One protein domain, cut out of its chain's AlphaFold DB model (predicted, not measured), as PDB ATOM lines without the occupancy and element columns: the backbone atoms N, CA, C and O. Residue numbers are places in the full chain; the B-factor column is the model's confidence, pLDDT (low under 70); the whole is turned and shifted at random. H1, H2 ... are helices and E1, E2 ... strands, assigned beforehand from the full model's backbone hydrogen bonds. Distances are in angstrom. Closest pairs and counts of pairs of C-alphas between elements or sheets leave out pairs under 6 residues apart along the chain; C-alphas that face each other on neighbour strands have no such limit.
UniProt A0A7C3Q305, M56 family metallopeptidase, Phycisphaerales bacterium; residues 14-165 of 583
ATOM      1  N   VAL A  14      67.143  17.398  78.962       72.00
ATOM      2  CA  VAL A  14      67.219  18.459  77.953       72.00
ATOM      3  C   VAL A  14      66.596  19.718  78.559       72.00
ATOM      4  O   VAL A  14      65.428  19.661  78.958       72.00
ATOM      5  N   PRO A  15      67.337  20.838  78.662       84.88
ATOM      6  CA  PRO A  15      66.824  22.027  79.316       84.88
ATOM      7  C   PRO A  15      65.496  22.439  78.668       84.88
ATOM      8  O   PRO A  15      65.461  22.615  77.444       84.88
ATOM      9  N   PRO A  16      64.410  22.638  79.437       86.31
ATOM     10  CA  PRO A  16      63.121  23.052  78.882       86.31
ATOM     11  C   PRO A  16      63.225  24.323  78.029       86.31
ATOM     12  O   PRO A  16      62.513  24.472  77.040       86.31
ATOM     13  N   ALA A  17      64.176  25.207  78.351       87.62
ATOM     14  CA  ALA A  17      64.492  26.394  77.564       87.62
ATOM     15  C   ALA A  17      65.012  26.070  76.149       87.62
ATOM     16  O   ALA A  17      64.626  26.739  75.193       87.62
ATOM     17  N   LEU A  18      65.843  25.032  75.991       90.38
ATOM     18  CA  LEU A  18      66.336  24.592  74.681       90.38
ATOM     19  C   LEU A  18      65.197  23.992  73.848       90.38
ATOM     20  O   LEU A  18      65.069  24.284  72.658       90.38
ATOM     21  N   TRP A  19      64.340  23.195  74.491       90.38
ATOM     22  CA  TRP A  19      63.136  22.652  73.867       90.38
ATOM     23  C   TRP A  19      62.201  23.765  73.377       90.38
ATOM     24  O   TRP A  19      61.856  23.801  72.192       90.38
ATOM     25  N   LEU A  20      61.859  24.706  74.268       92.19
ATOM     26  CA  LEU A  20      61.021  25.870  73.969       92.19
ATOM     27  C   LEU A  20      61.631  26.731  72.861       92.19
ATOM     28  O   LEU A  20      60.920  27.141  71.949       92.19
ATOM     29  N   GLY A  21      62.945  26.962  72.900       94.50
ATOM     30  CA  GLY A  21      63.664  27.690  71.858       94.50
ATOM     31  C   GLY A  21      63.486  27.048  70.482       94.50
ATOM     32  O   GLY A  21      63.102  27.729  69.532       94.50
ATOM     33  N   GLY A  22      63.673  25.729  70.376       91.94
ATOM     34  CA  GLY A  22      63.456  24.995  69.125       91.94
ATOM     35  C   GLY A  22      62.006  25.057  68.630       91.94
ATOM     36  O   GLY A  22      61.766  25.317  67.447       91.94
ATOM     37  N   VAL A  23      61.033  24.913  69.536       92.88
ATOM     38  CA  VAL A  23      59.601  25.060  69.224       92.88
ATOM     39  C   VAL A  23      59.299  26.460  68.688       92.88
ATOM     40  O   VAL A  23      58.682  26.585  67.630       92.88
ATOM     41  N   LEU A  24      59.766  27.514  69.361       94.69
ATOM     42  CA  LEU A  24      59.545  28.904  68.954       94.69
ATOM     43  C   LEU A  24      60.174  29.212  67.593       94.69
ATOM     44  O   LEU A  24      59.534  29.846  66.753       94.69
ATOM     45  N   ILE A  25      61.392  28.725  67.337       94.00
ATOM     46  CA  ILE A  25      62.066  28.883  66.042       94.00
ATOM     47  C   ILE A  25      61.244  28.226  64.930       94.00
ATOM     48  O   ILE A  25      60.984  28.849  63.897       94.00
ATOM     49  N   LEU A  26      60.783  26.992  65.135       90.88
ATOM     50  CA  LEU A  26      59.982  26.291  64.134       90.88
ATOM     51  C   LEU A  26      58.614  26.937  63.940       90.88
ATOM     52  O   LEU A  26      58.196  27.108  62.798       90.88
ATOM     53  N   LEU A  27      57.946  27.373  65.006       91.19
ATOM     54  CA  LEU A  27      56.703  28.138  64.896       91.19
ATOM     55  C   LEU A  27      56.913  29.435  64.108       91.19
ATOM     56  O   LEU A  27      56.102  29.742  63.237       91.19
ATOM     57  N   ALA A  28      58.013  30.156  64.329       91.69
ATOM     58  CA  ALA A  28      58.342  31.361  63.572       91.69
ATOM     59  C   ALA A  28      58.589  31.063  62.081       91.69
ATOM     60  O   ALA A  28      58.124  31.809  61.214       91.69
ATOM     61  N   ILE A  29      59.271  29.957  61.761       89.62
ATOM     62  CA  ILE A  29      59.460  29.490  60.377       89.62
ATOM     63  C   ILE A  29      58.105  29.158  59.739       89.62
ATOM     64  O   ILE A  29      57.808  29.620  58.636       89.62
ATOM     65  N   GLN A  30      57.248  28.409  60.434       85.12
ATOM     66  CA  GLN A  30      55.924  28.035  59.936       85.12
ATOM     67  C   GLN A  30      55.016  29.260  59.760       85.12
ATOM     68  O   GLN A  30      54.361  29.393  58.727       85.12
ATOM     69  N   ALA A  31      55.041  30.206  60.702       87.62
ATOM     70  CA  ALA A  31      54.324  31.470  60.604       87.62
ATOM     71  C   ALA A  31      54.792  32.290  59.395       87.62
ATOM     72  O   ALA A  31      53.958  32.749  58.614       87.62
ATOM     73  N   ARG A  32      56.111  32.408  59.170       87.81
ATOM     74  CA  ARG A  32      56.656  33.056  57.966       87.81
ATOM     75  C   ARG A  32      56.148  32.395  56.689       87.81
ATOM     76  O   ARG A  32      55.710  33.104  55.791       87.81
ATOM     77  N   ARG A  33      56.137  31.060  56.610       82.50
ATOM     78  CA  ARG A  33      55.613  30.327  55.439       82.50
ATOM     79  C   ARG A  33      54.128  30.598  55.209       82.50
ATOM     80  O   ARG A  33      53.729  30.845  54.074       82.50
ATOM     81  N   ILE A  34      53.327  30.617  56.276       82.56
ATOM     82  CA  ILE A  34      51.895  30.931  56.198       82.56
ATOM     83  C   ILE A  34      51.682  32.369  55.712       82.56
ATOM     84  O   ILE A  34      50.859  32.610  54.831       82.56
ATOM     85  N   VAL A  35      52.435  33.330  56.255       84.38
ATOM     86  CA  VAL A  35      52.361  34.740  55.850       84.38
ATOM     87  C   VAL A  35      52.795  34.915  54.395       84.38
ATOM     88  O   VAL A  35      52.098  35.596  53.645       84.38
ATOM     89  N   SER A  36      53.882  34.276  53.965       80.94
ATOM     90  CA  SER A  36      54.328  34.301  52.568       80.94
ATOM     91  C   SER A  36      53.279  33.710  51.624       80.94
ATOM     92  O   SER A  36      52.958  34.334  50.618       80.94
ATOM     93  N   GLY A  37      52.658  32.578  51.975       77.75
ATOM     94  CA  GLY A  37      51.561  32.009  51.184       77.75
ATOM     95  C   GLY A  37      50.333  32.923  51.119       77.75
ATOM     96  O   GLY A  37      49.748  33.116  50.057       77.75
ATOM     97  N   ARG A  38      49.993  33.602  52.224       82.69
ATOM     98  CA  ARG A  38      48.940  34.635  52.233       82.69
ATOM     99  C   ARG A  38      49.270  35.839  51.356       82.69
ATOM    100  O   ARG A  38      48.352  36.440  50.813       82.69
ATOM    101  N   ARG A  39      50.545  36.214  51.219       83.56
ATOM    102  CA  ARG A  39      50.955  37.285  50.295       83.56
ATOM    103  C   ARG A  39      50.737  36.870  48.841       83.56
ATOM    104  O   ARG A  39      50.169  37.652  48.094       83.56
ATOM    105  N   ILE A  40      51.081  35.634  48.485       79.56
ATOM    106  CA  ILE A  40      50.842  35.071  47.142       79.56
ATOM    107  C   ILE A  40      49.336  35.029  46.820       79.56
ATOM    108  O   ILE A  40      48.916  35.376  45.721       79.56
ATOM    109  N   LEU A  41      48.501  34.695  47.807       80.75
ATOM    110  CA  LEU A  41      47.038  34.737  47.677       80.75
ATOM    111  C   LEU A  41      46.460  36.141  47.468       80.75
ATOM    112  O   LEU A  41      45.334  36.273  47.005       80.75
ATOM    113  N   ARG A  42      47.180  37.199  47.850       83.62
ATOM    114  CA  ARG A  42      46.735  38.578  47.591       83.62
ATOM    115  C   ARG A  42      47.016  39.013  46.160       83.62
ATOM    116  O   ARG A  42      46.348  39.913  45.676       83.62
ATOM    117  N   THR A  43      47.984  38.380  45.505       83.75
ATOM    118  CA  THR A  43      48.344  38.634  44.105       83.75
ATOM    119  C   THR A  43      47.638  37.686  43.134       83.75
ATOM    120  O   THR A  43      47.938  37.705  41.945       83.75
ATOM    121  N   SER A  44      46.744  36.819  43.624       86.94
ATOM    122  CA  SER A  44      45.992  35.892  42.777       86.94
ATOM    123  C   SER A  44      44.755  36.556  42.180       86.94
ATOM    124  O   SER A  44      44.104  37.355  42.852       86.94
ATOM    125  N   PHE A  45      44.382  36.150  40.974       88.50
ATOM    126  CA  PHE A  45      43.185  36.609  40.270       88.50
ATOM    127  C   PHE A  45      42.278  35.411  39.927       88.50
ATOM    128  O   PHE A  45      42.763  34.277  39.881       88.50
ATOM    129  N   PRO A  46      40.956  35.610  39.774       88.06
ATOM    130  CA  PRO A  46      40.021  34.506  39.551       88.06
ATOM    131  C   PRO A  46      40.271  33.804  38.210       88.06
ATOM    132  O   PRO A  46      40.706  34.431  37.247       88.06
ATOM    133  N   ALA A  47      39.995  32.499  38.162       87.62
ATOM    134  CA  ALA A  47      40.047  31.723  36.928       87.62
ATOM    135  C   ALA A  47      38.820  31.972  36.034       87.62
ATOM    136  O   ALA A  47      37.721  32.211  36.536       87.62
ATOM    137  N   ASP A  48      39.010  31.873  34.717       87.56
ATOM    138  CA  ASP A  48      37.936  32.043  33.731       87.56
ATOM    139  C   ASP A  48      36.860  30.950  33.842       87.56
ATOM    140  O   ASP A  48      37.118  29.837  34.316       87.56
ATOM    141  N   ALA A  49      35.658  31.239  33.332       85.88
ATOM    142  CA  ALA A  49      34.494  30.350  33.420       85.88
ATOM    143  C   ALA A  49      34.755  28.936  32.866       85.88
ATOM    144  O   ALA A  49      34.298  27.956  33.453       85.88
ATOM    145  N   HIS A  50      35.535  28.821  31.787       87.25
ATOM    146  CA  HIS A  50      35.917  27.532  31.205       87.25
ATOM    147  C   HIS A  50      36.712  26.660  32.196       87.25
ATOM    148  O   HIS A  50      36.375  25.501  32.437       87.25
ATOM    149  N   HIS A  51      37.721  27.240  32.847       87.81
ATOM    150  CA  HIS A  51      38.549  26.543  33.832       87.81
ATOM    151  C   HIS A  51      37.762  26.193  35.100       87.81
ATOM    152  O   HIS A  51      37.941  25.114  35.666       87.81
ATOM    153  N   LEU A  52      36.855  27.076  35.529       89.00
ATOM    154  CA  LEU A  52      35.958  26.806  36.653       89.00
ATOM    155  C   LEU A  52      35.017  25.630  36.362       89.00
ATOM    156  O   LEU A  52      34.852  24.769  37.226       89.00
ATOM    157  N   ALA A  53      34.467  25.546  35.146       88.25
ATOM    158  CA  ALA A  53      33.622  24.429  34.728       88.25
ATOM    159  C   ALA A  53      34.385  23.093  34.747       88.25
ATOM    160  O   ALA A  53      33.866  22.096  35.251       88.25
ATOM    161  N   MET A  54      35.642  23.082  34.286       89.50
ATOM    162  CA  MET A  54      36.501  21.895  34.352       89.50
ATOM    163  C   MET A  54      36.803  21.467  35.797       89.50
ATOM    164  O   MET A  54      36.700  20.288  36.135       89.50
ATOM    165  N   VAL A  55      37.132  22.407  36.690       91.81
ATOM    166  CA  VAL A  55      37.355  22.085  38.112       91.81
ATOM    167  C   VAL A  55      36.076  21.552  38.757       91.81
ATOM    168  O   VAL A  55      36.132  20.616  39.559       91.81
ATOM    169  N   GLN A  56      34.920  22.115  38.408       91.75
ATOM    170  CA  GLN A  56      33.630  21.686  38.931       91.75
ATOM    171  C   GLN A  56      33.266  20.268  38.477       91.75
ATOM    172  O   GLN A  56      32.887  19.453  39.322       91.75
ATOM    173  N   SER A  57      33.431  19.945  37.191       90.75
ATOM    174  CA  SER A  57      33.131  18.609  36.661       90.75
ATOM    175  C   SER A  57      34.034  17.538  37.281       90.75
ATOM    176  O   SER A  57      33.550  16.503  37.745       90.75
ATOM    177  N   LEU A  58      35.338  17.807  37.400       89.50
ATOM    178  CA  LEU A  58      36.286  16.893  38.043       89.50
ATOM    179  C   LEU A  58      36.024  16.750  39.548       89.50
ATOM    180  O   LEU A  58      36.104  15.647  40.085       89.50
ATOM    181  N   SER A  59      35.646  17.837  40.227       91.38
ATOM    182  CA  SER A  59      35.276  17.794  41.649       91.38
ATOM    183  C   SER A  59      34.061  16.898  41.891       91.38
ATOM    184  O   SER A  59      34.055  16.117  42.844       91.38
ATOM    185  N   GLN A  60      33.052  16.969  41.017       89.56
ATOM    186  CA  GLN A  60      31.870  16.107  41.084       89.56
ATOM    187  C   GLN A  60      32.222  14.637  40.834       89.56
ATOM    188  O   GLN A  60      31.803  13.780  41.609       89.56
ATOM    189  N   ARG A  61      33.056  14.345  39.824       86.81
ATOM    190  CA  ARG A  61      33.552  12.981  39.545       86.81
ATOM    191  C   ARG A  61      34.318  12.378  40.727       86.81
ATOM    192  O   ARG A  61      34.260  11.172  40.942       86.81
ATOM    193  N   LEU A  62      35.000  13.212  41.511       85.50
ATOM    194  CA  LEU A  62      35.721  12.821  42.727       85.50
ATOM    195  C   LEU A  62      34.839  12.771  43.990       85.50
ATOM    196  O   LEU A  62      35.334  12.440  45.069       85.50
ATOM    197  N   GLY A  63      33.546  13.093  43.885       85.31
ATOM    198  CA  GLY A  63      32.604  13.068  45.007       85.31
ATOM    199  C   GLY A  63      32.792  14.208  46.015       85.31
ATOM    200  O   GLY A  63      32.394  14.078  47.175       85.31
ATOM    201  N   LEU A  64      33.403  15.327  45.611       87.19
ATOM    202  CA  LEU A  64      33.533  16.507  46.465       87.19
ATOM    203  C   LEU A  64      32.186  17.224  46.601       87.19
ATOM    204  O   LEU A  64      31.541  17.565  45.614       87.19
ATOM    205  N   ALA A  65      31.793  17.535  47.841       82.62
ATOM    206  CA  ALA A  65      30.544  18.249  48.118       82.62
ATOM    207  C   ALA A  65      30.523  19.681  47.550       82.62
ATOM    208  O   ALA A  65      29.457  20.227  47.275       82.62
ATOM    209  N   ARG A  66      31.694  20.315  47.423       85.19
ATOM    210  CA  ARG A  66      31.870  21.654  46.846       85.19
ATOM    211  C   ARG A  66      33.202  21.714  46.109       85.19
ATOM    212  O   ARG A  66      34.214  21.280  46.659       85.19
ATOM    213  N   ALA A  67      33.194  22.284  44.908       88.06
ATOM    214  CA  ALA A  67      34.421  22.609  44.192       88.06
ATOM    215  C   ALA A  67      35.189  23.719  44.943       88.06
ATOM    216  O   ALA A  67      34.554  24.632  45.487       88.06
ATOM    217  N   PRO A  68      36.528  23.645  45.030       87.62
ATOM    218  CA  PRO A  68      37.326  24.702  45.642       87.62
ATOM    219  C   PRO A  68      37.277  25.990  44.806       87.62
ATOM    220  O   PRO A  68      37.096  25.950  43.592       87.62
ATOM    221  N   GLU A  69      37.475  27.139  45.455       88.75
ATOM    222  CA  GLU A  69      37.657  28.411  44.741       88.75
ATOM    223  C   GLU A  69      38.985  28.348  43.963       88.75
ATOM    224  O   GLU A  69      40.040  28.172  44.577       88.75
ATOM    225  N   THR A  70      38.952  28.494  42.639       90.69
ATOM    226  CA  THR A  70      40.152  28.425  41.787       90.69
ATOM    227  C   THR A  70      40.672  29.819  41.464       90.69
ATOM    228  O   THR A  70      39.916  30.685  41.021       90.69
ATOM    229  N   ALA A  71      41.970  30.033  41.663       89.31
ATOM    230  CA  ALA A  71      42.634  31.288  41.349       89.31
ATOM    231  C   ALA A  71      43.968  31.047  40.634       89.31
ATOM    232  O   ALA A  71      44.716  30.125  40.973       89.31
ATOM    233  N   PHE A  72      44.276  31.914  39.675       90.31
ATOM    234  CA  PHE A  72      45.560  31.941  38.993       90.31
ATOM    235  C   PHE A  72      46.551  32.858  39.704       90.31
ATOM    236  O   PHE A  72      46.177  33.841  40.350       90.31
ATOM    237  N   VAL A  73      47.837  32.540  39.573       87.81
ATOM    238  CA  VAL A  73      48.922  33.357  40.113       87.81
ATOM    239  C   VAL A  73      50.126  33.403  39.176       87.81
ATOM    240  O   VAL A  73      50.505  32.396  38.583       87.81
ATOM    241  N   HIS A  74      50.779  34.562  39.096       84.12
ATOM    242  CA  HIS A  74      52.055  34.754  38.390       84.12
ATOM    243  C   HIS A  74      53.258  34.420  39.286       84.12
ATOM    244  O   HIS A  74      54.204  35.195  39.417       84.12
ATOM    245  N   ALA A  75      53.198  33.288  39.984       77.44
ATOM    246  CA  ALA A  75      54.274  32.828  40.853       77.44
ATOM    247  C   ALA A  75      54.745  31.450  40.398       77.44
ATOM    248  O   ALA A  75      53.930  30.581  40.102       77.44
ATOM    249  N   ARG A  76      56.064  31.225  40.407       79.06
ATOM    250  CA  ARG A  76      56.674  29.918  40.118       79.06
ATOM    251  C   ARG A  76      56.494  28.954  41.287       79.06
ATOM    252  O   ARG A  76      57.432  28.653  42.023       79.06
ATOM    253  N   ILE A  77      55.258  28.531  41.498       77.75
ATOM    254  CA  ILE A  77      54.870  27.565  42.522       77.75
ATOM    255  C   ILE A  77      54.338  26.297  41.856       77.75
ATOM    256  O   ILE A  77      54.006  26.306  40.679       77.75
ATOM    257  N   SER A  78      54.286  25.192  42.598       79.19
ATOM    258  CA  SER A  78      53.519  24.026  42.149       79.19
ATOM    259  C   SER A  78      52.031  24.374  42.224       79.19
ATOM    260  O   SER A  78      51.663  25.094  43.164       79.19
ATOM    261  N   PRO A  79      51.177  23.851  41.324       83.25
ATOM    262  CA  PRO A  79      49.752  23.730  41.600       83.25
ATOM    263  C   PRO A  79      49.579  23.181  43.013       83.25
ATOM    264  O   PRO A  79      50.328  22.290  43.425       83.25
ATOM    265  N   MET A  80      48.719  23.820  43.797       83.06
ATOM    266  CA  MET A  80      48.507  23.424  45.183       83.06
ATOM    267  C   MET A  80      47.150  23.877  45.692       83.06
ATOM    268  O   MET A  80      46.639  24.937  45.318       83.06
ATOM    269  N   ILE A  81      46.618  23.126  46.649       84.12
ATOM    270  CA  ILE A  81      45.432  23.530  47.398       84.12
ATOM    271  C   ILE A  81      45.838  24.214  48.696       84.12
ATOM    272  O   ILE A  81      46.366  23.612  49.633       84.12
ATOM    273  N   TRP A  82      45.522  25.500  48.784       79.88
ATOM    274  CA  TRP A  82      45.669  26.264  50.006       79.88
ATOM    275  C   TRP A  82      44.454  26.079  50.916       79.88
ATOM    276  O   TRP A  82      43.357  26.573  50.643       79.88
ATOM    277  N   CYS A  83      44.660  25.417  52.052       74.19
ATOM    278  CA  CYS A  83      43.613  25.168  53.042       74.19
ATOM    279  C   CYS A  83      43.672  26.191  54.184       74.19
ATOM    280  O   CYS A  83      44.268  25.954  55.234       74.19
ATOM    281  N   GLY A  84      43.064  27.360  53.950       70.44
ATOM    282  CA  GLY A  84      42.774  28.357  54.985       70.44
ATOM    283  C   GLY A  84      41.409  28.107  55.641       70.44
ATOM    284  O   GLY A  84      41.079  26.982  55.997       70.44
ATOM    285  N   ARG A  85      40.572  29.151  55.760       68.88
ATOM    286  CA  ARG A  85      39.153  28.996  56.163       68.88
ATOM    287  C   ARG A  85      38.303  28.294  55.095       68.88
ATOM    288  O   ARG A  85      37.283  27.704  55.425       68.88
ATOM    289  N   ARG A  86      38.701  28.403  53.826       76.19
ATOM    290  CA  ARG A  86      38.107  27.719  52.672       76.19
ATOM    291  C   ARG A  86      39.238  27.172  51.794       76.19
ATOM    292  O   ARG A  86      40.274  27.843  51.713       76.19
ATOM    293  N   PRO A  87      39.074  25.986  51.181       81.38
ATOM    294  CA  PRO A  87      40.061  25.446  50.257       81.38
ATOM    295  C   PRO A  87      40.078  26.288  48.979       81.38
ATOM    296  O   PRO A  87      39.035  26.506  48.357       81.38
ATOM    297  N   ARG A  88      41.263  26.775  48.612       84.38
ATOM    298  CA  ARG A  88      41.504  27.501  47.364       84.38
ATOM    299  C   ARG A  88      42.513  26.748  46.519       84.38
ATOM    300  O   ARG A  88      43.592  26.437  47.015       84.38
ATOM    301  N   LEU A  89      42.170  26.471  45.271       88.19
ATOM    302  CA  LEU A  89      43.072  25.868  44.305       88.19
ATOM    303  C   LEU A  89      43.888  26.977  43.634       88.19
ATOM    304  O   LEU A  89      43.322  27.872  43.010       88.19
ATOM    305  N   LEU A  90      45.210  26.928  43.794       86.69
ATOM    306  CA  LEU A  90      46.134  27.885  43.195       86.69
ATOM    307  C   LEU A  90      46.821  27.261  41.995       86.69
ATOM    308  O   LEU A  90      47.505  26.246  42.129       86.69
ATOM    309  N   LEU A  91      46.658  27.902  40.842       89.38
ATOM    310  CA  LEU A  91      47.231  27.470  39.576       89.38
ATOM    311  C   LEU A  91      48.241  28.519  39.085       89.38
ATOM    312  O   LEU A  91      47.890  29.692  38.944       89.38
ATOM    313  N   PRO A  92      49.506  28.151  38.834       87.62
ATOM    314  CA  PRO A  92      50.460  29.060  38.211       87.62
ATOM    315  C   PRO A  92      50.072  29.297  36.754       87.62
ATOM    316  O   PRO A  92      49.978  28.331  36.000       87.62
ATOM    317  N   ARG A  93      49.870  30.554  36.345       88.69
ATOM    318  CA  ARG A  93      49.412  30.867  34.980       88.69
ATOM    319  C   ARG A  93      50.399  30.374  33.920       88.69
ATOM    320  O   ARG A  93      50.003  29.665  33.007       88.69
ATOM    321  N   ASP A  94      51.681  30.669  34.115       86.62
ATOM    322  CA  ASP A  94      52.749  30.313  33.177       86.62
ATOM    323  C   ASP A  94      52.880  28.787  32.990       86.62
ATOM    324  O   ASP A  94      53.131  28.313  31.887       86.62
ATOM    325  N   LEU A  95      52.686  27.999  34.059       85.56
ATOM    326  CA  LEU A  95      52.639  26.536  33.955       85.56
ATOM    327  C   LEU A  95      51.369  26.096  33.231       85.56
ATOM    328  O   LEU A  95      51.420  25.238  32.360       85.56
ATOM    329  N   TRP A  96      50.231  26.678  33.593       89.19
ATOM    330  CA  TRP A  96      48.932  26.306  33.053       89.19
ATOM    331  C   TRP A  96      48.834  26.503  31.536       89.19
ATOM    332  O   TRP A  96      48.289  25.651  30.836       89.19
ATOM    333  N   GLU A  97      49.410  27.591  31.027       87.38
ATOM    334  CA  GLU A  97      49.489  27.892  29.594       87.38
ATOM    335  C   GLU A  97      50.381  26.895  28.836       87.38
ATOM    336  O   GLU A  97      50.100  26.605  27.680       87.38
ATOM    337  N   SER A  98      51.395  26.317  29.493       84.38
ATOM    338  CA  SER A  98      52.297  25.321  28.889       84.38
ATOM    339  C   SER A  98      51.740  23.891  28.835       84.38
ATOM    340  O   SER A  98      52.332  23.036  28.184       84.38
ATOM    341  N   LEU A  99      50.640  23.615  29.539       85.25
ATOM    342  CA  LEU A  99      50.021  22.288  29.600       85.25
ATOM    343  C   LEU A  99      48.861  22.192  28.605       85.25
ATOM    344  O   LEU A  99      48.072  23.133  28.491       85.25
ATOM    345  N   ASP A 100      48.725  21.043  27.945       86.38
ATOM    346  CA  ASP A 100      47.546  20.702  27.149       86.38
ATOM    347  C   ASP A 100      46.347  20.346  28.052       86.38
ATOM    348  O   ASP A 100      46.464  20.222  29.277       86.38
ATOM    349  N   ASP A 101      45.158  20.198  27.468       85.75
ATOM    350  CA  ASP A 101      43.939  19.976  28.253       85.75
ATOM    351  C   ASP A 101      43.950  18.639  29.006       85.75
ATOM    352  O   ASP A 101      43.464  18.569  30.139       85.75
ATOM    353  N   HIS A 102      44.576  17.600  28.449       84.31
ATOM    354  CA  HIS A 102      44.731  16.313  29.127       84.31
ATOM    355  C   HIS A 102      45.692  16.411  30.323       84.31
ATOM    356  O   HIS A 102      45.359  15.953  31.422       84.31
ATOM    357  N   ALA A 103      46.846  17.072  30.177       84.88
ATOM    358  CA  ALA A 103      47.770  17.322  31.282       84.88
ATOM    359  C   ALA A 103      47.142  18.199  32.370       84.88
ATOM    360  O   ALA A 103      47.303  17.918  33.563       84.88
ATOM    361  N   ARG A 104      46.384  19.234  31.984       89.75
ATOM    362  CA  ARG A 104      45.625  20.084  32.913       89.75
ATOM    363  C   ARG A 104      44.639  19.260  33.730       89.75
ATOM    364  O   ARG A 104      44.622  19.381  34.955       89.75
ATOM    365  N   GLN A 105      43.854  18.397  33.083       89.12
ATOM    366  CA  GLN A 105      42.923  17.510  33.781       89.12
ATOM    367  C   GLN A 105      43.652  16.580  34.750       89.12
ATOM    368  O   GLN A 105      43.227  16.448  35.897       89.12
ATOM    369  N   ALA A 106      44.773  15.988  34.341       87.25
ATOM    370  CA  ALA A 106      45.531  15.080  35.192       87.25
ATOM    371  C   ALA A 106      46.099  15.777  36.445       87.25
ATOM    372  O   ALA A 106      45.974  15.259  37.558       87.25
ATOM    373  N   VAL A 107      46.639  16.992  36.292       88.75
ATOM    374  CA  VAL A 107      47.102  17.833  37.413       88.75
ATOM    375  C   VAL A 107      45.940  18.216  38.330       88.75
ATOM    376  O   VAL A 107      46.062  18.122  39.550       88.75
ATOM    377  N   LEU A 108      44.791  18.601  37.770       90.69
ATOM    378  CA  LEU A 108      43.609  18.930  38.565       90.69
ATOM    379  C   LEU A 108      43.095  17.734  39.358       90.69
ATOM    380  O   LEU A 108      42.777  17.890  40.534       90.69
ATOM    381  N   VAL A 109      43.022  16.549  38.750       89.56
ATOM    382  CA  VAL A 109      42.603  15.330  39.454       89.56
ATOM    383  C   VAL A 109      43.562  15.025  40.603       89.56
ATOM    384  O   VAL A 109      43.092  14.700  41.692       89.56
ATOM    385  N   HIS A 110      44.874  15.190  40.406       89.25
ATOM    386  CA  HIS A 110      45.871  15.000  41.462       89.25
ATOM    387  C   HIS A 110      45.637  15.942  42.653       89.25
ATOM    388  O   HIS A 110      45.530  15.499  43.798       89.25
ATOM    389  N   GLU A 111      45.489  17.239  42.386       88.56
ATOM    390  CA  GLU A 111      45.262  18.235  43.434       88.56
ATOM    391  C   GLU A 111      43.909  18.028  44.129       88.56
ATOM    392  O   GLU A 111      43.818  18.008  45.358       88.56
ATOM    393  N   LEU A 112      42.836  17.803  43.369       88.88
ATOM    394  CA  LEU A 112      41.507  17.553  43.926       88.88
ATOM    395  C   LEU A 112      41.453  16.246  44.733       88.88
ATOM    396  O   LEU A 112      40.715  16.185  45.719       88.88
ATOM    397  N   ALA A 113      42.258  15.235  44.390       86.25
ATOM    398  CA  ALA A 113      42.383  14.013  45.181       86.25
ATOM    399  C   ALA A 113      42.953  14.294  46.583       86.25
ATOM    400  O   ALA A 113      42.427  13.762  47.565       86.25
ATOM    401  N   HIS A 114      43.936  15.194  46.719       85.94
ATOM    402  CA  HIS A 114      44.419  15.640  48.035       85.94
ATOM    403  C   HIS A 114      43.310  16.305  48.866       85.94
ATOM    404  O   HIS A 114      43.233  16.121  50.088       85.94
ATOM    405  N   LEU A 115      42.418  17.067  48.224       85.75
ATOM    406  CA  LEU A 115      41.274  17.674  48.908       85.75
ATOM    407  C   LEU A 115      40.230  16.630  49.311       85.75
ATOM    408  O   LEU A 115      39.768  16.658  50.454       85.75
ATOM    409  N   ALA A 116      39.898  15.696  48.417       86.62
ATOM    410  CA  ALA A 116      38.925  14.632  48.663       86.62
ATOM    411  C   ALA A 116      39.355  13.718  49.818       86.62
ATOM    412  O   ALA A 116      38.543  13.365  50.675       86.62
ATOM    413  N   ARG A 117      40.653  13.411  49.897       84.12
ATOM    414  CA  ARG A 117      41.255  12.602  50.966       84.12
ATOM    415  C   ARG A 117      41.550  13.378  52.248       84.12
ATOM    416  O   ARG A 117      41.865  12.776  53.270       84.12
ATOM    417  N   LYS A 118      41.361  14.702  52.225       84.69
ATOM    418  CA  LYS A 118      41.603  15.618  53.348       84.69
ATOM    419  C   LYS A 118      43.057  15.624  53.834       84.69
ATOM    420  O   LYS A 118      43.314  15.853  55.016       84.69
ATOM    421  N   ASP A 119      44.012  15.473  52.921       81.81
ATOM    422  CA  ASP A 119      45.449  15.416  53.240       81.81
ATOM    423  C   ASP A 119      45.947  16.701  53.929       81.81
ATOM    424  O   ASP A 119      46.891  16.695  54.721       81.81
ATOM    425  N   HIS A 120      45.249  17.817  53.715       80.44
ATOM    426  CA  HIS A 120      45.492  19.075  54.412       80.44
ATOM    427  C   HIS A 120      45.326  18.982  55.938       80.44
ATOM    428  O   HIS A 120      46.068  19.647  56.661       80.44
ATOM    429  N   LEU A 121      44.394  18.167  56.451       83.38
ATOM    430  CA  LEU A 121      44.232  17.954  57.895       83.38
ATOM    431  C   LEU A 121      45.442  17.212  58.465       83.38
ATOM    432  O   LEU A 121      45.964  17.585  59.515       83.38
ATOM    433  N   LEU A 122      45.925  16.207  57.733       81.62
ATOM    434  CA  LEU A 122      47.110  15.450  58.114       81.62
ATOM    435  C   LEU A 122      48.363  16.331  58.095       81.62
ATOM    436  O   LEU A 122      49.180  16.253  59.008       81.62
ATOM    437  N   CYS A 123      48.468  17.255  57.137       81.88
ATOM    438  CA  CYS A 123      49.538  18.250  57.101       81.88
ATOM    439  C   CYS A 123      49.574  19.123  58.373       81.88
ATOM    440  O   CYS A 123      50.653  19.372  58.912       81.88
ATOM    441  N   TRP A 124      48.420  19.541  58.913       83.31
ATOM    442  CA  TRP A 124      48.373  20.270  60.189       83.31
ATOM    443  C   TRP A 124      48.895  19.428  61.356       83.31
ATOM    444  O   TRP A 124      49.710  19.916  62.141       83.31
ATOM    445  N   VAL A 125      48.497  18.156  61.431       85.88
ATOM    446  CA  VAL A 125      48.993  17.216  62.450       85.88
ATOM    447  C   VAL A 125      50.505  17.018  62.319       85.88
ATOM    448  O   VAL A 125      51.227  17.114  63.309       85.88
ATOM    449  N   GLU A 126      51.021  16.831  61.102       84.81
ATOM    450  CA  GLU A 126      52.461  16.725  60.844       84.81
ATOM    451  C   GLU A 126      53.238  17.973  61.275       84.81
ATOM    452  O   GLU A 126      54.383  17.862  61.716       84.81
ATOM    453  N   ILE A 127      52.668  19.166  61.079       84.00
ATOM    454  CA  ILE A 127      53.290  20.423  61.503       84.00
ATOM    455  C   ILE A 127      53.366  20.461  63.026       84.00
ATOM    456  O   ILE A 127      54.452  20.683  63.551       84.00
ATOM    457  N   VAL A 128      52.262  20.186  63.726       88.06
ATOM    458  CA  VAL A 128      52.224  20.186  65.195       88.06
ATOM    459  C   VAL A 128      53.208  19.165  65.763       88.06
ATOM    460  O   VAL A 128      54.076  19.531  66.551       88.06
ATOM    461  N   LEU A 129      53.144  17.908  65.316       89.06
ATOM    462  CA  LEU A 129      54.039  16.851  65.795       89.06
ATOM    463  C   LEU A 129      55.501  17.127  65.435       89.06
ATOM    464  O   LEU A 129      56.382  16.948  66.267       89.06
ATOM    465  N   GLY A 130      55.775  17.608  64.222       88.69
ATOM    466  CA  GLY A 130      57.128  17.960  63.800       88.69
ATOM    467  C   GLY A 130      57.716  19.151  64.557       88.69
ATOM    468  O   GLY A 130      58.930  19.226  64.711       88.69
ATOM    469  N   THR A 131      56.875  20.069  65.034       89.31
ATOM    470  CA  THR A 131      57.292  21.173  65.904       89.31
ATOM    471  C   THR A 131      57.518  20.693  67.334       89.31
ATOM    472  O   THR A 131      58.538  21.035  67.923       89.31
ATOM    473  N   LEU A 132      56.607  19.885  67.886       88.75
ATOM    474  CA  LEU A 132      56.711  19.383  69.258       88.75
ATOM    475  C   LEU A 132      57.845  18.382  69.445       88.75
ATOM    476  O   LEU A 132      58.422  18.365  70.520       88.75
ATOM    477  N   TYR A 133      58.165  17.583  68.424       88.81
ATOM    478  CA  TYR A 133      59.188  16.532  68.451       88.81
ATOM    479  C   TYR A 133      60.321  16.817  67.464       88.81
ATOM    480  O   TYR A 133      60.824  15.922  66.782       88.81
ATOM    481  N   TRP A 134      60.722  18.080  67.351       89.94
ATOM    482  CA  TRP A 134      61.666  18.515  66.326       89.94
ATOM    483  C   TRP A 134      63.046  17.853  66.399       89.94
ATOM    484  O   TRP A 134      63.698  17.697  65.368       89.94
ATOM    485  N   TRP A 135      63.485  17.425  67.586       85.06
ATOM    486  CA  TRP A 135      64.750  16.703  67.773       85.06
ATOM    487  C   TRP A 135      64.634  15.209  67.443       85.06
ATOM    488  O   TRP A 135      65.648  14.524  67.372       85.06
ATOM    489  N   HIS A 136      63.419  14.679  67.250       85.31
ATOM    490  CA  HIS A 136      63.193  13.247  67.101       85.31
ATOM    491  C   HIS A 136      63.315  12.806  65.628       85.31
ATOM    492  O   HIS A 136      62.407  13.060  64.828       85.31
ATOM    493  N   PRO A 137      64.373  12.072  65.231       87.50
ATOM    494  CA  PRO A 137      64.613  11.721  63.828       87.50
ATOM    495  C   PRO A 137      63.502  10.851  63.222       87.50
ATOM    496  O   PRO A 137      63.155  11.017  62.052       87.50
ATOM    497  N   VAL A 138      62.877   9.971  64.017       87.81
ATOM    498  CA  VAL A 138      61.773   9.118  63.534       87.81
ATOM    499  C   VAL A 138      60.557   9.945  63.122       87.81
ATOM    500  O   VAL A 138      59.896   9.582  62.157       87.81
ATOM    501  N   VAL A 139      60.282  11.086  63.766       87.19
ATOM    502  CA  VAL A 139      59.141  11.933  63.380       87.19
ATOM    503  C   VAL A 139      59.366  12.501  61.981       87.19
ATOM    504  O   VAL A 139      58.456  12.488  61.156       87.19
ATOM    505  N   TRP A 140      60.593  12.911  61.657       87.25
ATOM    506  CA  TRP A 140      60.948  13.357  60.308       87.25
ATOM    507  C   TRP A 140      60.863  12.235  59.270       87.25
ATOM    508  O   TRP A 140      60.382  12.464  58.158       87.25
ATOM    509  N   TRP A 141      61.276  11.018  59.633       87.44
ATOM    510  CA  TRP A 141      61.147   9.845  58.768       87.44
ATOM    511  C   TRP A 141      59.681   9.475  58.503       87.44
ATOM    512  O   TRP A 141      59.299   9.303  57.346       87.44
ATOM    513  N   VAL A 142      58.843   9.439  59.546       87.19
ATOM    514  CA  VAL A 142      57.399   9.181  59.428       87.19
ATOM    515  C   VAL A 142      56.738  10.248  58.563       87.19
ATOM    516  O   VAL A 142      56.031   9.900  57.626       87.19
ATOM    517  N   ARG A 143      57.020  11.538  58.792       85.06
ATOM    518  CA  ARG A 143      56.493  12.629  57.951       85.06
ATOM    519  C   ARG A 143      56.859  12.456  56.479       85.06
ATOM    520  O   ARG A 143      56.039  12.718  55.607       85.06
ATOM    521  N   ARG A 144      58.081  12.006  56.179       83.75
ATOM    522  CA  ARG A 144      58.485  11.704  54.798       83.75
ATOM    523  C   ARG A 144      57.666  10.547  54.223       83.75
ATOM    524  O   ARG A 144      57.159  10.672  53.117       83.75
ATOM    525  N   LYS A 145      57.498   9.461  54.980       84.25
ATOM    526  CA  LYS A 145      56.723   8.292  54.544       84.25
ATOM    527  C   LYS A 145      55.247   8.598  54.335       84.25
ATOM    528  O   LYS A 145      54.699   8.191  53.322       84.25
ATOM    529  N   VAL A 146      54.632   9.356  55.237       84.00
ATOM    530  CA  VAL A 146      53.234   9.784  55.105       84.00
ATOM    531  C   VAL A 146      53.024  10.565  53.808       84.00
ATOM    532  O   VAL A 146      52.068  10.296  53.089       84.00
ATOM    533  N   ARG A 147      53.945  11.471  53.461       81.56
ATOM    534  CA  ARG A 147      53.884  12.224  52.200       81.56
ATOM    535  C   ARG A 147      54.105  11.353  50.972       81.56
ATOM    536  O   ARG A 147      53.363  11.494  50.011       81.56
ATOM    537  N   ASP A 148      55.081  10.446  51.013       81.19
ATOM    538  CA  ASP A 148      55.335   9.515  49.907       81.19
ATOM    539  C   ASP A 148      54.089   8.650  49.616       81.19
ATOM    540  O   ASP A 148      53.732   8.449  48.457       81.19
ATOM    541  N   GLU A 149      53.398   8.175  50.659       84.12
ATOM    542  CA  GLU A 149      52.162   7.390  50.524       84.12
ATOM    543  C   GLU A 149      50.949   8.246  50.128       84.12
ATOM    544  O   GLU A 149      50.061   7.777  49.408       84.12
ATOM    545  N   ALA A 150      50.897   9.508  50.566       83.25
ATOM    546  CA  ALA A 150      49.881  10.459  50.128       83.25
ATOM    547  C   ALA A 150      49.989  10.711  48.619       83.25
ATOM    548  O   ALA A 150      48.988  10.530  47.924       83.25
ATOM    549  N   ASP A 151      51.191  11.018  48.122       84.44
ATOM    550  CA  ASP A 151      51.488  11.203  46.697       84.44
ATOM    551  C   ASP A 151      51.150   9.939  45.891       84.44
ATOM    552  O   ASP A 151      50.424  10.021  44.905       84.44
ATOM    553  N   ALA A 152      51.611   8.764  46.339       83.00
ATOM    554  CA  ALA A 152      51.358   7.488  45.665       83.00
ATOM    555  C   ALA A 152      49.860   7.159  45.564       83.00
ATOM    556  O   ALA A 152      49.373   6.679  44.542       83.00
ATOM    557  N   SER A 153      49.108   7.449  46.624       83.62
ATOM    558  CA  SER A 153      47.663   7.249  46.638       83.62
ATOM    559  C   SER A 153      46.936   8.249  45.731       83.62
ATOM    560  O   SER A 153      45.990   7.856  45.059       83.62
ATOM    561  N   CYS A 154      47.363   9.514  45.661       82.50
ATOM    562  CA  CYS A 154      46.798  10.481  44.711       82.50
ATOM    563  C   CYS A 154      47.133  10.111  43.259       82.50
ATOM    564  O   CYS A 154      46.250  10.147  42.406       82.50
ATOM    565  N   ASP A 155      48.365   9.673  42.985       86.12
ATOM    566  CA  ASP A 155      48.780   9.145  41.679       86.12
ATOM    567  C   ASP A 155      47.887   7.964  41.249       86.12
ATOM    568  O   ASP A 155      47.449   7.900  40.101       86.12
ATOM    569  N   ALA A 156      47.537   7.073  42.184       83.88
ATOM    570  CA  ALA A 156      46.616   5.963  41.938       83.88
ATOM    571  C   ALA A 156      45.172   6.411  41.635       83.88
ATOM    572  O   ALA A 156      44.475   5.773  40.848       83.88
ATOM    573  N   TRP A 157      44.699   7.512  42.233       83.62
ATOM    574  CA  TRP A 157      43.384   8.079  41.900       83.62
ATOM    575  C   TRP A 157      43.370   8.657  40.483       83.62
ATOM    576  O   TRP A 157      42.398   8.452  39.758       83.62
ATOM    577  N   VAL A 158      44.452   9.329  40.071       84.88
ATOM    578  CA  VAL A 158      44.591   9.856  38.704       84.88
ATOM    579  C   VAL A 158      44.546   8.717  37.690       84.88
ATOM    580  O   VAL A 158      43.743   8.764  36.763       84.88
ATOM    581  N   THR A 159      45.334   7.656  37.887       83.19
ATOM    582  CA  THR A 159      45.361   6.518  36.950       83.19
ATOM    583  C   THR A 159      44.062   5.713  36.931       83.19
ATOM    584  O   THR A 159      43.759   5.082  35.918       83.19
ATOM    585  N   ALA A 160      43.281   5.741  38.018       81.12
ATOM    586  CA  ALA A 160      41.953   5.135  38.070       81.12
ATOM    587  C   ALA A 160      40.883   5.971  37.344       81.12
ATOM    588  O   ALA A 160      39.977   5.397  36.743       81.12
ATOM    589  N   LEU A 161      40.970   7.305  37.402       80.19
ATOM    590  CA  LEU A 161      39.972   8.213  36.821       80.19
ATOM    591  C   LEU A 161      40.266   8.584  35.354       80.19
ATOM    592  O   LEU A 161      39.337   8.885  34.605       80.19
ATOM    593  N   LEU A 162      41.545   8.553  34.962       81.38
ATOM    594  CA  LEU A 162      42.068   8.859  33.626       81.38
ATOM    595  C   LEU A 162      43.002   7.722  33.151       81.38
ATOM    596  O   LEU A 162      44.226   7.873  33.132       81.38
ATOM    597  N   PRO A 163      42.462   6.535  32.810       71.50
ATOM    598  CA  PRO A 163      43.278   5.364  32.497       71.50
ATOM    599  C   PRO A 163      44.050   5.476  31.173       71.50
ATOM    600  O   PRO A 163      45.111   4.857  31.068       71.50
ATOM    601  N   THR A 164      43.543   6.244  30.204       71.88
ATOM    602  CA  THR A 164      44.129   6.448  28.866       71.88
ATOM    603  C   THR A 164      45.270   7.469  28.860       71.88
ATOM    604  O   THR A 164      46.206   7.337  28.079       71.88
ATOM    605  N   ASP A 165      45.275   8.417  29.803       73.75
ATOM    606  CA  ASP A 165      46.090   9.640  29.710       73.75
ATOM    607  C   ASP A 165      47.322   9.606  30.632       73.75
ATOM    608  O   ASP A 165      47.807  10.627  31.120       73.75
TER     609      ASP A 165
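What this domain is: This is residues 14 to 165 of the 583 residues of the protein "M56 family metallopeptidase" of Phycisphaerales bacterium (UniProt A0A7C3Q305). A small three-stranded sheet with helices H2, H3 and H4 round it forms a head at one end of an elongated model, and the long helix H1 and the helical hairpin of H5 and H6 run from it toward the other end. H1 and H5 meet toward that other end, while H6 folds back beside H5 and crosses H4 at the head. The printed part has 152 residues, with six named helices and three named strands in the order H1 H2 E1 E2 E3 H3 H4 H5 H6; the sheet is mixed, in the order E1 E3 E2, and the class is mostly helix. The whole is only just compact, close to loose, with a radius of gyration of the C-alphas of 17.6 A and spans of 57 by 33 by 28 A.

Where its parts are: H1, residues 16 to 42, begins at C-alpha 16 (63.121, 23.052, 78.882) and is 38.6 A long. H2 holds residues 49 to 61, 18.4 A. The strands are E1, residues 69 to 73, E2, residues 80 to 83, and E3, residues 87 to 92, which is 16.3 A long. H3, residues 93 to 98, is followed by H4, residues 101 to 116, 21.7 A, and H5, residues 119 to 132, 20.0 A. H6, residues 137 to 161, is 36.7 A long and ends at C-alpha 161 (39.972, 8.213, 36.821).

How they stand to each other: E1 and E3 are parallel, with N 71 and O 89 at 2.9 A. E2 and E3 form an antiparallel hairpin, with N 82 and O 88 at 2.8 A. Residues 45 to 46 pair antiparallel with residues 71 to 72 of E1. The sheet makes three layers, with helices on both faces: H2, H3, H4 and H5 on one, H1 on the other. H4 runs along the strands at a height over the sheet of 10.2 A; the closest C-alphas of E2 and H4 are those of Met 80 and Glu 111, 6.4 A apart. H2 touches H4 at a steep tilt of 53 degrees, closest at C-alphas 59 and 112, 6.6 A. H6 touches H4 with its residues 150 to 158 alone, closest at C-alphas 154 and 110, 5.6 A. H5 and H6 form a helical hairpin at a shallow tilt of 7 degrees, closest at C-alphas 130 and 139, 6.4 A. H1 touches H5 with its residues 22 to 27 alone, closest at C-alphas 23 and 131, 5.6 A. H1 and H6 are apart. Every O i to N i+4 pair is within hydrogen-bond range in H1, H2, H4, H5 and H6, and 1 of 2 in H3.

The domain as a whole: The C-alphas farthest apart are those of Pro 15 and Thr 164, at 57.5 A. The printed part has no cut, and no link is long. Mean pLDDT of the printed part is 85.5; residue 85 is under 70.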